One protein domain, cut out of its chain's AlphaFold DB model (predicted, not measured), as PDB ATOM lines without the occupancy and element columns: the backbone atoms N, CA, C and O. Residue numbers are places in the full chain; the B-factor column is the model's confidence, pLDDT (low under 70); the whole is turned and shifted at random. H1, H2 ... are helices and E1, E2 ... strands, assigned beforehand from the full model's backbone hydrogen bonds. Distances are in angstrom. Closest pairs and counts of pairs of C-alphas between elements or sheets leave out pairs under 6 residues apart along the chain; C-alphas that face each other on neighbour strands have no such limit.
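What this domain is: This is residues 3 to 64 of the 137 residues of an uncharacterized protein of Staphylococcus delphini (UniProt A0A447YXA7). A small three-stranded sheet, E2, E3 and E4, has the single helix H1 over one face, and a long two-stranded ribbon, E1 beside E5, packs on the helix and on one end of E2 through E5. The ribbon runs along the longest axis, and the link from E4 to E5 lies at the other end of that axis. The printed part has 62 residues, with one named helix and five named strands in the order E1 H1 E2 E3 E4 E5; both sheets, E2 - E3 - E4 and E1 - E5, are antiparallel, and the class is mixed, helices and strands. The whole is compact, with a radius of gyration of the C-alphas of 11.4 A, yet flat in outline, spanning 36 by 26 by 14 A.

Where its parts are: Find C-alpha 3 at (203.163, 194.452, 153.468); from there strand E1, residues 3 to 9, runs 17.6 A. Helix H1, residues 11 to 20, begins at C-alpha 11 at (181.223, 199.539, 153.308) and is 14.3 A long. Next come the shorter strands: E2, residues 26 to 29, E3, residues 35 to 38, and E4, residues 44 to 46. The longest strand, E5, residues 56 to 63, runs 21.6 A to C-alpha 63 at (202.028, 192.160, 159.417).

How they stand to each other: Look first at E2, E3 and E4, a meander, each strand the antiparallel neighbour of the one before. In the hairpin of E2 and E3, N 28 and O 36 are within hydrogen-bond range at 2.8 A; in the hairpin of E3 and E4, N 45 and O 37 are at 2.8 A. E2 and E4 are the edge strands. H1 is on this sheet at a height over the sheet of 10.3 A and runs along the strands, at 20 degrees to E3 on the local plane. It lies over E3 and only just not over E4: 6 of its 10 C-alphas fall on E3 and 2 on E4. Every O i to N i+4 pair in H1 is within hydrogen-bond range. H1 touches E5, the closest C-alphas being those of Leu 11 and Phe 56, 7.3 A apart. E2 also touches E5, the closest C-alphas being those of Val 29 and Phe 56, 6.3 A apart. E1 and E5 are antiparallel neighbours at 148 degrees, with N 5 and O 60 at 2.8 A and N 58 and O 7 at 2.9 A. E1 is apart from E2, E3 and E4.

The domain as a whole: Look for the two C-alphas farthest apart at Lys 49 and Val 64, 36.4 A, while the first and last printed C-alphas are 6.9 A apart. The printed part has no cut and no long link; E4 to E5, with 9 residues between them, is a short link, and the others are tight. The mean pLDDT of the printed part is 89.2, and no printed residue is under 70.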
ATOM      1  N   ILE A   3     203.467 194.303 154.893       78.81
ATOM      2  CA  ILE A   3     203.163 194.452 153.468       78.81
ATOM      3  C   ILE A   3     201.888 195.262 153.300       78.81
ATOM      4  O   ILE A   3     200.983 195.196 154.132       78.81
ATOM      5  N   ASN A   4     201.807 195.998 152.198       80.25
ATOM      6  CA  ASN A   4     200.576 196.668 151.817       80.25
ATOM      7  C   ASN A   4     199.722 195.704 151.000       80.25
ATOM      8  O   ASN A   4     200.172 195.180 149.984       80.25
ATOM      9  N   ILE A   5     198.492 195.481 151.450       78.94
ATOM     10  CA  ILE A   5     197.511 194.667 150.746       78.94
ATOM     11  C   ILE A   5     196.438 195.594 150.228       78.94
ATOM     12  O   ILE A   5     195.741 196.257 151.002       78.94
ATOM     13  N   ASN A   6     196.302 195.620 148.910       83.06
ATOM     14  CA  ASN A   6     195.175 196.257 148.274       83.06
ATOM     15  C   ASN A   6     194.046 195.249 148.102       83.06
ATOM     16  O   ASN A   6     194.242 194.192 147.504       83.06
ATOM     17  N   LYS A   7     192.861 195.602 148.587       84.00
ATOM     18  CA  LYS A   7     191.652 194.798 148.430       84.00
ATOM     19  C   LYS A   7     190.457 195.678 148.101       84.00
ATOM     20  O   LYS A   7     190.415 196.854 148.463       84.00
ATOM     21  N   LYS A   8     189.485 195.075 147.422       89.88
ATOM     22  CA  LYS A   8     188.151 195.643 147.256       89.88
ATOM     23  C   LYS A   8     187.285 195.194 148.413       89.88
ATOM     24  O   LYS A   8     187.179 193.997 148.659       89.88
ATOM     25  N   VAL A   9     186.688 196.150 149.108       91.69
ATOM     26  CA  VAL A   9     185.898 195.882 150.312       91.69
ATOM     27  C   VAL A   9     184.525 196.519 150.224       91.69
ATOM     28  O   VAL A   9     184.318 197.520 149.532       91.69
ATOM     29  N   ARG A  10     183.572 195.942 150.951       93.38
ATOM     30  CA  ARG A  10     182.246 196.539 151.159       93.38
ATOM     31  C   ARG A  10     182.315 197.621 152.231       93.38
ATOM     32  O   ARG A  10     183.259 197.662 153.011       93.38
ATOM     33  N   LEU A  11     181.281 198.461 152.314       91.81
ATOM     34  CA  LEU A  11     181.223 199.539 153.308       91.81
ATOM     35  C   LEU A  11     181.424 199.032 154.745       91.81
ATOM     36  O   LEU A  11     182.151 199.661 155.498       91.81
ATOM     37  N   SER A  12     180.815 197.905 155.126       92.25
ATOM     38  CA  SER A  12     180.979 197.346 156.477       92.25
ATOM     39  C   SER A  12     182.439 197.025 156.794       92.25
ATOM     40  O   SER A  12     182.945 197.436 157.829       92.25
ATOM     41  N   GLU A  13     183.132 196.367 155.867       93.38
ATOM     42  CA  GLU A  13     184.543 196.013 156.020       93.38
ATOM     43  C   GLU A  13     185.447 197.257 155.940       93.38
ATOM     44  O   GLU A  13     186.430 197.348 156.664       93.38
ATOM     45  N   LEU A  14     185.093 198.265 155.130       93.38
ATOM     46  CA  LEU A  14     185.775 199.563 155.138       93.38
ATOM     47  C   LEU A  14     185.693 200.235 156.518       93.38
ATOM     48  O   LEU A  14     186.685 200.798 156.969       93.38
ATOM     49  N   LEU A  15     184.532 200.188 157.180       92.69
ATOM     50  CA  LEU A  15     184.351 200.757 158.518       92.69
ATOM     51  C   LEU A  15     185.136 199.983 159.584       92.69
ATOM     52  O   LEU A  15     185.716 200.605 160.468       92.69
ATOM     53  N   GLU A  16     185.181 198.652 159.489       93.12
ATOM     54  CA  GLU A  16     185.995 197.808 160.376       93.12
ATOM     55  C   GLU A  16     187.484 198.145 160.245       93.12
ATOM     56  O   GLU A  16     188.141 198.428 161.241       93.12
ATOM     57  N   ILE A  17     187.993 198.224 159.013       91.56
ATOM     58  CA  ILE A  17     189.385 198.615 158.751       91.56
ATOM     59  C   ILE A  17     189.662 200.027 159.267       91.56
ATOM     60  O   ILE A  17     190.689 200.263 159.894       91.56
ATOM     61  N   ALA A  18     188.755 200.971 159.005       91.31
ATOM     62  CA  ALA A  18     188.916 202.350 159.446       91.31
ATOM     63  C   ALA A  18     189.019 202.465 160.970       91.31
ATOM     64  O   ALA A  18     189.745 203.322 161.464       91.31
ATOM     65  N   TRP A  19     188.323 201.590 161.698       90.44
ATOM     66  CA  TRP A  19     188.418 201.492 163.148       90.44
ATOM     67  C   TRP A  19     189.733 200.848 163.610       90.44
ATOM     68  O   TRP A  19     190.366 201.344 164.536       90.44
ATOM     69  N   GLU A  20     190.156 199.753 162.974       90.75
ATOM     70  CA  GLU A  20     191.396 199.044 163.323       90.75
ATOM     71  C   GLU A  20     192.661 199.868 163.038       90.75
ATOM     72  O   GLU A  20     193.629 199.795 163.794       90.75
ATOM     73  N   GLU A  21     192.653 200.654 161.959       88.75
ATOM     74  CA  GLU A  21     193.793 201.456 161.499       88.75
ATOM     75  C   GLU A  21     193.681 202.958 161.843       88.75
ATOM     76  O   GLU A  21     194.506 203.743 161.372       88.75
ATOM     77  N   ASP A  22     192.687 203.360 162.644       89.94
ATOM     78  CA  ASP A  22     192.459 204.744 163.105       89.94
ATOM     79  C   ASP A  22     192.441 205.773 161.952       89.94
ATOM     80  O   ASP A  22     193.252 206.700 161.862       89.94
ATOM     81  N   PHE A  23     191.546 205.569 160.980       90.31
ATOM     82  CA  PHE A  23     191.446 206.452 159.817       90.31
ATOM     83  C   PHE A  23     190.895 207.830 160.196       90.31
ATOM     84  O   PHE A  23     189.710 207.979 160.480       90.31
ATOM     85  N   SER A  24     191.729 208.856 160.035       92.19
ATOM     86  CA  SER A  24     191.339 210.265 160.097       92.19
ATOM     87  C   SER A  24     191.651 210.986 158.784       92.19
ATOM     88  O   SER A  24     192.649 210.696 158.120       92.19
ATOM     89  N   GLU A  25     190.802 211.941 158.401       93.44
ATOM     90  CA  GLU A  25     190.984 212.803 157.217       93.44
ATOM     91  C   GLU A  25     191.177 212.042 155.886       93.44
ATOM     92  O   GLU A  25     191.887 212.485 154.977       93.44
ATOM     93  N   ARG A  26     190.527 210.881 155.733       92.75
ATOM     94  CA  ARG A  26     190.617 210.041 154.526       92.75
ATOM     95  C   ARG A  26     189.319 210.048 153.734       92.75
ATOM     96  O   ARG A  26     188.227 210.067 154.289       92.75
ATOM     97  N   THR A  27     189.437 209.996 152.407       94.00
ATOM     98  CA  THR A  27     188.293 209.842 151.497       94.00
ATOM     99  C   THR A  27     188.474 208.608 150.630       94.00
ATOM    100  O   THR A  27     189.491 208.472 149.952       94.00
ATOM    101  N   PHE A  28     187.449 207.768 150.587       93.81
ATOM    102  CA  PHE A  28     187.355 206.620 149.695       93.81
ATOM    103  C   PHE A  28     186.271 206.877 148.658       93.81
ATOM    104  O   PHE A  28     185.204 207.405 148.975       93.81
ATOM    105  N   VAL A  29     186.557 206.520 147.408       92.19
ATOM    106  CA  VAL A  29     185.605 206.619 146.299       92.19
ATOM    107  C   VAL A  29     185.317 205.208 145.826       92.19
ATOM    108  O   VAL A  29     186.233 204.507 145.404       92.19
ATOM    109  N   GLY A  30     184.062 204.797 145.935       90.56
ATOM    110  CA  GLY A  30     183.627 203.495 145.468       90.56
ATOM    111  C   GLY A  30     183.355 203.464 143.962       90.56
ATOM    112  O   GLY A  30     183.369 204.491 143.265       90.56
ATOM    113  N   ASN A  31     183.132 202.257 143.450       89.75
ATOM    114  CA  ASN A  31     182.893 201.964 142.037       89.75
ATOM    115  C   ASN A  31     181.670 202.684 141.425       89.75
ATOM    116  O   ASN A  31     181.701 202.992 140.231       89.75
ATOM    117  N   GLU A  32     180.637 203.023 142.199       87.75
ATOM    118  CA  GLU A  32     179.461 203.783 141.737       87.75
ATOM    119  C   GLU A  32     179.545 205.280 142.089       87.75
ATOM    120  O   GLU A  32     178.553 206.015 142.051       87.75
ATOM    121  N   LYS A  33     180.762 205.772 142.362       85.62
ATOM    122  CA  LYS A  33     181.072 207.165 142.736       85.62
ATOM    123  C   LYS A  33     180.566 207.568 144.122       85.62
ATOM    124  O   LYS A  33     180.577 208.763 144.440       85.62
ATOM    125  N   THR A  34     180.161 206.614 144.956       90.62
ATOM    126  CA  THR A  34     179.865 206.876 146.367       90.62
ATOM    127  C   THR A  34     181.143 207.305 147.074       90.62
ATOM    128  O   THR A  34     182.190 206.682 146.905       90.62
ATOM    129  N   LYS A  35     181.082 208.380 147.866       92.31
ATOM    130  CA  LYS A  35     182.221 208.828 148.671       92.31
ATOM    131  C   LYS A  35     181.977 208.529 150.137       92.31
ATOM    132  O   LYS A  35     180.919 208.875 150.661       92.31
ATOM    133  N   VAL A  36     182.978 207.939 150.777       94.44
ATOM    134  CA  VAL A  36     183.044 207.740 152.225       94.44
ATOM    135  C   VAL A  36     184.178 208.609 152.741       94.44
ATOM    136  O   VAL A  36     185.320 208.450 152.316       94.44
ATOM    137  N   TYR A  37     183.847 209.562 153.601       94.75
ATOM    138  CA  TYR A  37     184.788 210.502 154.195       94.75
ATOM    139  C   TYR A  37     184.875 210.259 155.697       94.75
ATOM    140  O   TYR A  37     183.838 210.203 156.357       94.75
ATOM    141  N   PHE A  38     186.096 210.130 156.203       95.06
ATOM    142  CA  PHE A  38     186.419 210.134 157.624       95.06
ATOM    143  C   PHE A  38     186.989 211.506 157.959       95.06
ATOM    144  O   PHE A  38     187.972 211.924 157.339       95.06
ATOM    145  N   ASP A  39     186.357 212.221 158.886       93.62
ATOM    146  CA  ASP A  39     186.844 213.529 159.324       93.62
ATOM    147  C   ASP A  39     188.037 213.416 160.291       93.62
ATOM    148  O   ASP A  39     188.618 212.342 160.469       93.62
ATOM    149  N   SER A  40     188.471 214.543 160.856       93.81
ATOM    150  CA  SER A  40     189.601 214.590 161.792       93.81
ATOM    151  C   SER A  40     189.340 213.850 163.102       93.81
ATOM    152  O   SER A  40     190.292 213.436 163.756       93.81
ATOM    153  N   ASP A  41     188.071 213.685 163.472       91.44
ATOM    154  CA  ASP A  41     187.646 213.044 164.714       91.44
ATOM    155  C   ASP A  41     187.240 211.574 164.479       91.44
ATOM    156  O   ASP A  41     186.766 210.899 165.394       91.44
ATOM    157  N   GLY A  42     187.410 211.072 163.247       86.19
ATOM    158  CA  GLY A  42     187.067 209.709 162.844       86.19
ATOM    159  C   GLY A  42     185.578 209.495 162.549       86.19
ATOM    160  O   GLY A  42     185.157 208.355 162.334       86.19
ATOM    161  N   TYR A  43     184.751 210.549 162.505       90.50
ATOM    162  CA  TYR A  43     183.350 210.396 162.111       90.50
ATOM    163  C   TYR A  43     183.229 210.144 160.614       90.50
ATOM    164  O   TYR A  43     183.877 210.780 159.780       90.50
ATOM    165  N   VAL A  44     182.323 209.228 160.268       93.44
ATOM    166  CA  VAL A  44     182.078 208.833 158.885       93.44
ATOM    167  C   VAL A  44     180.905 209.594 158.269       93.44
ATOM    168  O   VAL A  44     179.802 209.645 158.812       93.44
ATOM    169  N   THR A  45     181.124 210.137 157.074       93.62
ATOM    170  CA  THR A  45     180.094 210.722 156.212       93.62
ATOM    171  C   THR A  45     180.045 209.979 154.881       93.62
ATOM    172  O   THR A  45     181.067 209.815 154.217       93.62
ATOM    173  N   VAL A  46     178.847 209.576 154.450       91.88
ATOM    174  CA  VAL A  46     178.619 208.946 153.138       91.88
ATOM    175  C   VAL A  46     177.846 209.918 152.245       91.88
ATOM    176  O   VAL A  46     176.752 210.353 152.597       91.88
ATOM    177  N   SER A  47     178.417 210.291 151.097       86.00
ATOM    178  CA  SER A  47     177.938 211.429 150.293       86.00
ATOM    179  C   SER A  47     176.603 211.204 149.579       86.00
ATOM    180  O   SER A  47     175.973 212.167 149.148       86.00
ATOM    181  N   GLN A  48     176.199 209.950 149.375       80.94
ATOM    182  CA  GLN A  48     174.990 209.591 148.636       80.94
ATOM    183  C   GLN A  48     174.490 208.197 149.021       80.94
ATOM    184  O   GLN A  48     175.172 207.436 149.704       80.94
ATOM    185  N   LYS A  49     173.281 207.862 148.561       79.88
ATOM    186  CA  LYS A  49     172.719 206.518 148.699       79.88
ATOM    187  C   LYS A  49     173.624 205.522 147.969       79.88
ATOM    188  O   LYS A  49     173.875 205.703 146.783       79.88
ATOM    189  N   PHE A  50     174.086 204.501 148.680       82.94
ATOM    190  CA  PHE A  50     174.920 203.430 148.138       82.94
ATOM    191  C   PHE A  50     174.085 202.170 147.904       82.94
ATOM    192  O   PHE A  50     173.014 201.996 148.499       82.94
ATOM    193  N   THR A  51     174.566 201.298 147.027       83.88
ATOM    194  CA  THR A  51     173.992 199.969 146.810       83.88
ATOM    195  C   THR A  51     174.748 198.933 147.639       83.88
ATOM    196  O   THR A  51     175.893 199.138 148.034       83.88
ATOM    197  N   SER A  52     174.129 197.778 147.892       81.00
ATOM    198  CA  SER A  52     174.837 196.639 148.498       81.00
ATOM    199  C   SER A  52     175.996 196.129 147.630       81.00
ATOM    200  O   SER A  52     176.828 195.371 148.118       81.00
ATOM    201  N   GLU A  53     176.034 196.539 146.358       86.56
ATOM    202  CA  GLU A  53     177.046 196.179 145.368       86.56
ATOM    203  C   GLU A  53     178.164 197.232 145.215       86.56
ATOM    204  O   GLU A  53     179.112 197.003 144.456       86.56
ATOM    205  N   GLU A  54     178.174 198.285 146.037       91.00
ATOM    206  CA  GLU A  54     179.290 199.233 146.115       91.00
ATOM    207  C   GLU A  54     180.556 198.585 146.710       91.00
ATOM    208  O   GLU A  54     180.501 197.915 147.751       91.00
ATOM    209  N   GLU A  55     181.702 198.802 146.063       94.50
ATOM    210  CA  GLU A  55     183.026 198.364 146.523       94.50
ATOM    211  C   GLU A  55     184.007 199.534 146.558       94.50
ATOM    212  O   GLU A  55     184.000 200.389 145.672       94.50
ATOM    213  N   PHE A  56     184.886 199.524 147.557       92.81
ATOM    214  CA  PHE A  56     185.927 200.523 147.770       92.81
ATOM    215  C   PHE A  56     187.302 199.871 147.669       92.81
ATOM    216  O   PHE A  56     187.532 198.817 148.260       92.81
ATOM    217  N   ASP A  57     188.222 200.510 146.949       90.75
ATOM    218  CA  ASP A  57     189.628 200.113 146.953       90.75
ATOM    219  C   ASP A  57     190.290 200.617 148.242       90.75
ATOM    220  O   ASP A  57     190.330 201.822 148.503       90.75
ATOM    221  N   VAL A  58     190.824 199.696 149.045       89.31
ATOM    222  CA  VAL A  58     191.505 200.011 150.306       89.31
ATOM    223  C   VAL A  58     192.878 199.362 150.324       89.31
ATOM    224  O   VAL A  58     193.026 198.176 150.021       89.31
ATOM    225  N   THR A  59     193.884 200.146 150.702       85.75
ATOM    226  CA  THR A  59     195.224 199.654 151.024       85.75
ATOM    227  C   THR A  59     195.340 199.536 152.538       85.75
ATOM    228  O   THR A  59     195.205 200.537 153.234       85.75
ATOM    229  N   THR A  60     195.596 198.326 153.025       84.31
ATOM    230  CA  THR A  60     195.804 198.022 154.453       84.31
ATOM    231  C   THR A  60     197.227 197.554 154.687       84.31
ATOM    232  O   THR A  60     197.834 196.962 153.786       84.31
ATOM    233  N   SER A  61     197.766 197.801 155.878       84.31
ATOM    234  CA  SER A  61     199.078 197.270 156.251       84.31
ATOM    235  C   SER A  61     198.900 195.974 157.028       84.31
ATOM    236  O   SER A  61     198.336 195.962 158.119       84.31
ATOM    237  N   LYS A  62     199.388 194.861 156.479       82.88
ATOM    238  CA  LYS A  62     199.335 193.560 157.145       82.88
ATOM    239  C   LYS A  62     200.725 193.154 157.610       82.88
ATOM    240  O   LYS A  62     201.647 193.049 156.798       82.88
ATOM    241  N   SER A  63     200.852 192.858 158.903       83.88
ATOM    242  CA  SER A  63     202.028 192.160 159.417       83.88
ATOM    243  C   SER A  63     202.028 190.722 158.906       83.88
ATOM    244  O   SER A  63     201.066 189.976 159.082       83.88
ATOM    245  N   VAL A  64     203.123 190.355 158.257       84.62
ATOM    246  CA  VAL A  64     203.405 189.037 157.699       84.62
ATOM    247  C   VAL A  64     204.651 188.506 158.395       84.62
ATOM    248  O   VAL A  64     205.697 189.161 158.457       84.62
TER     249      VAL A  64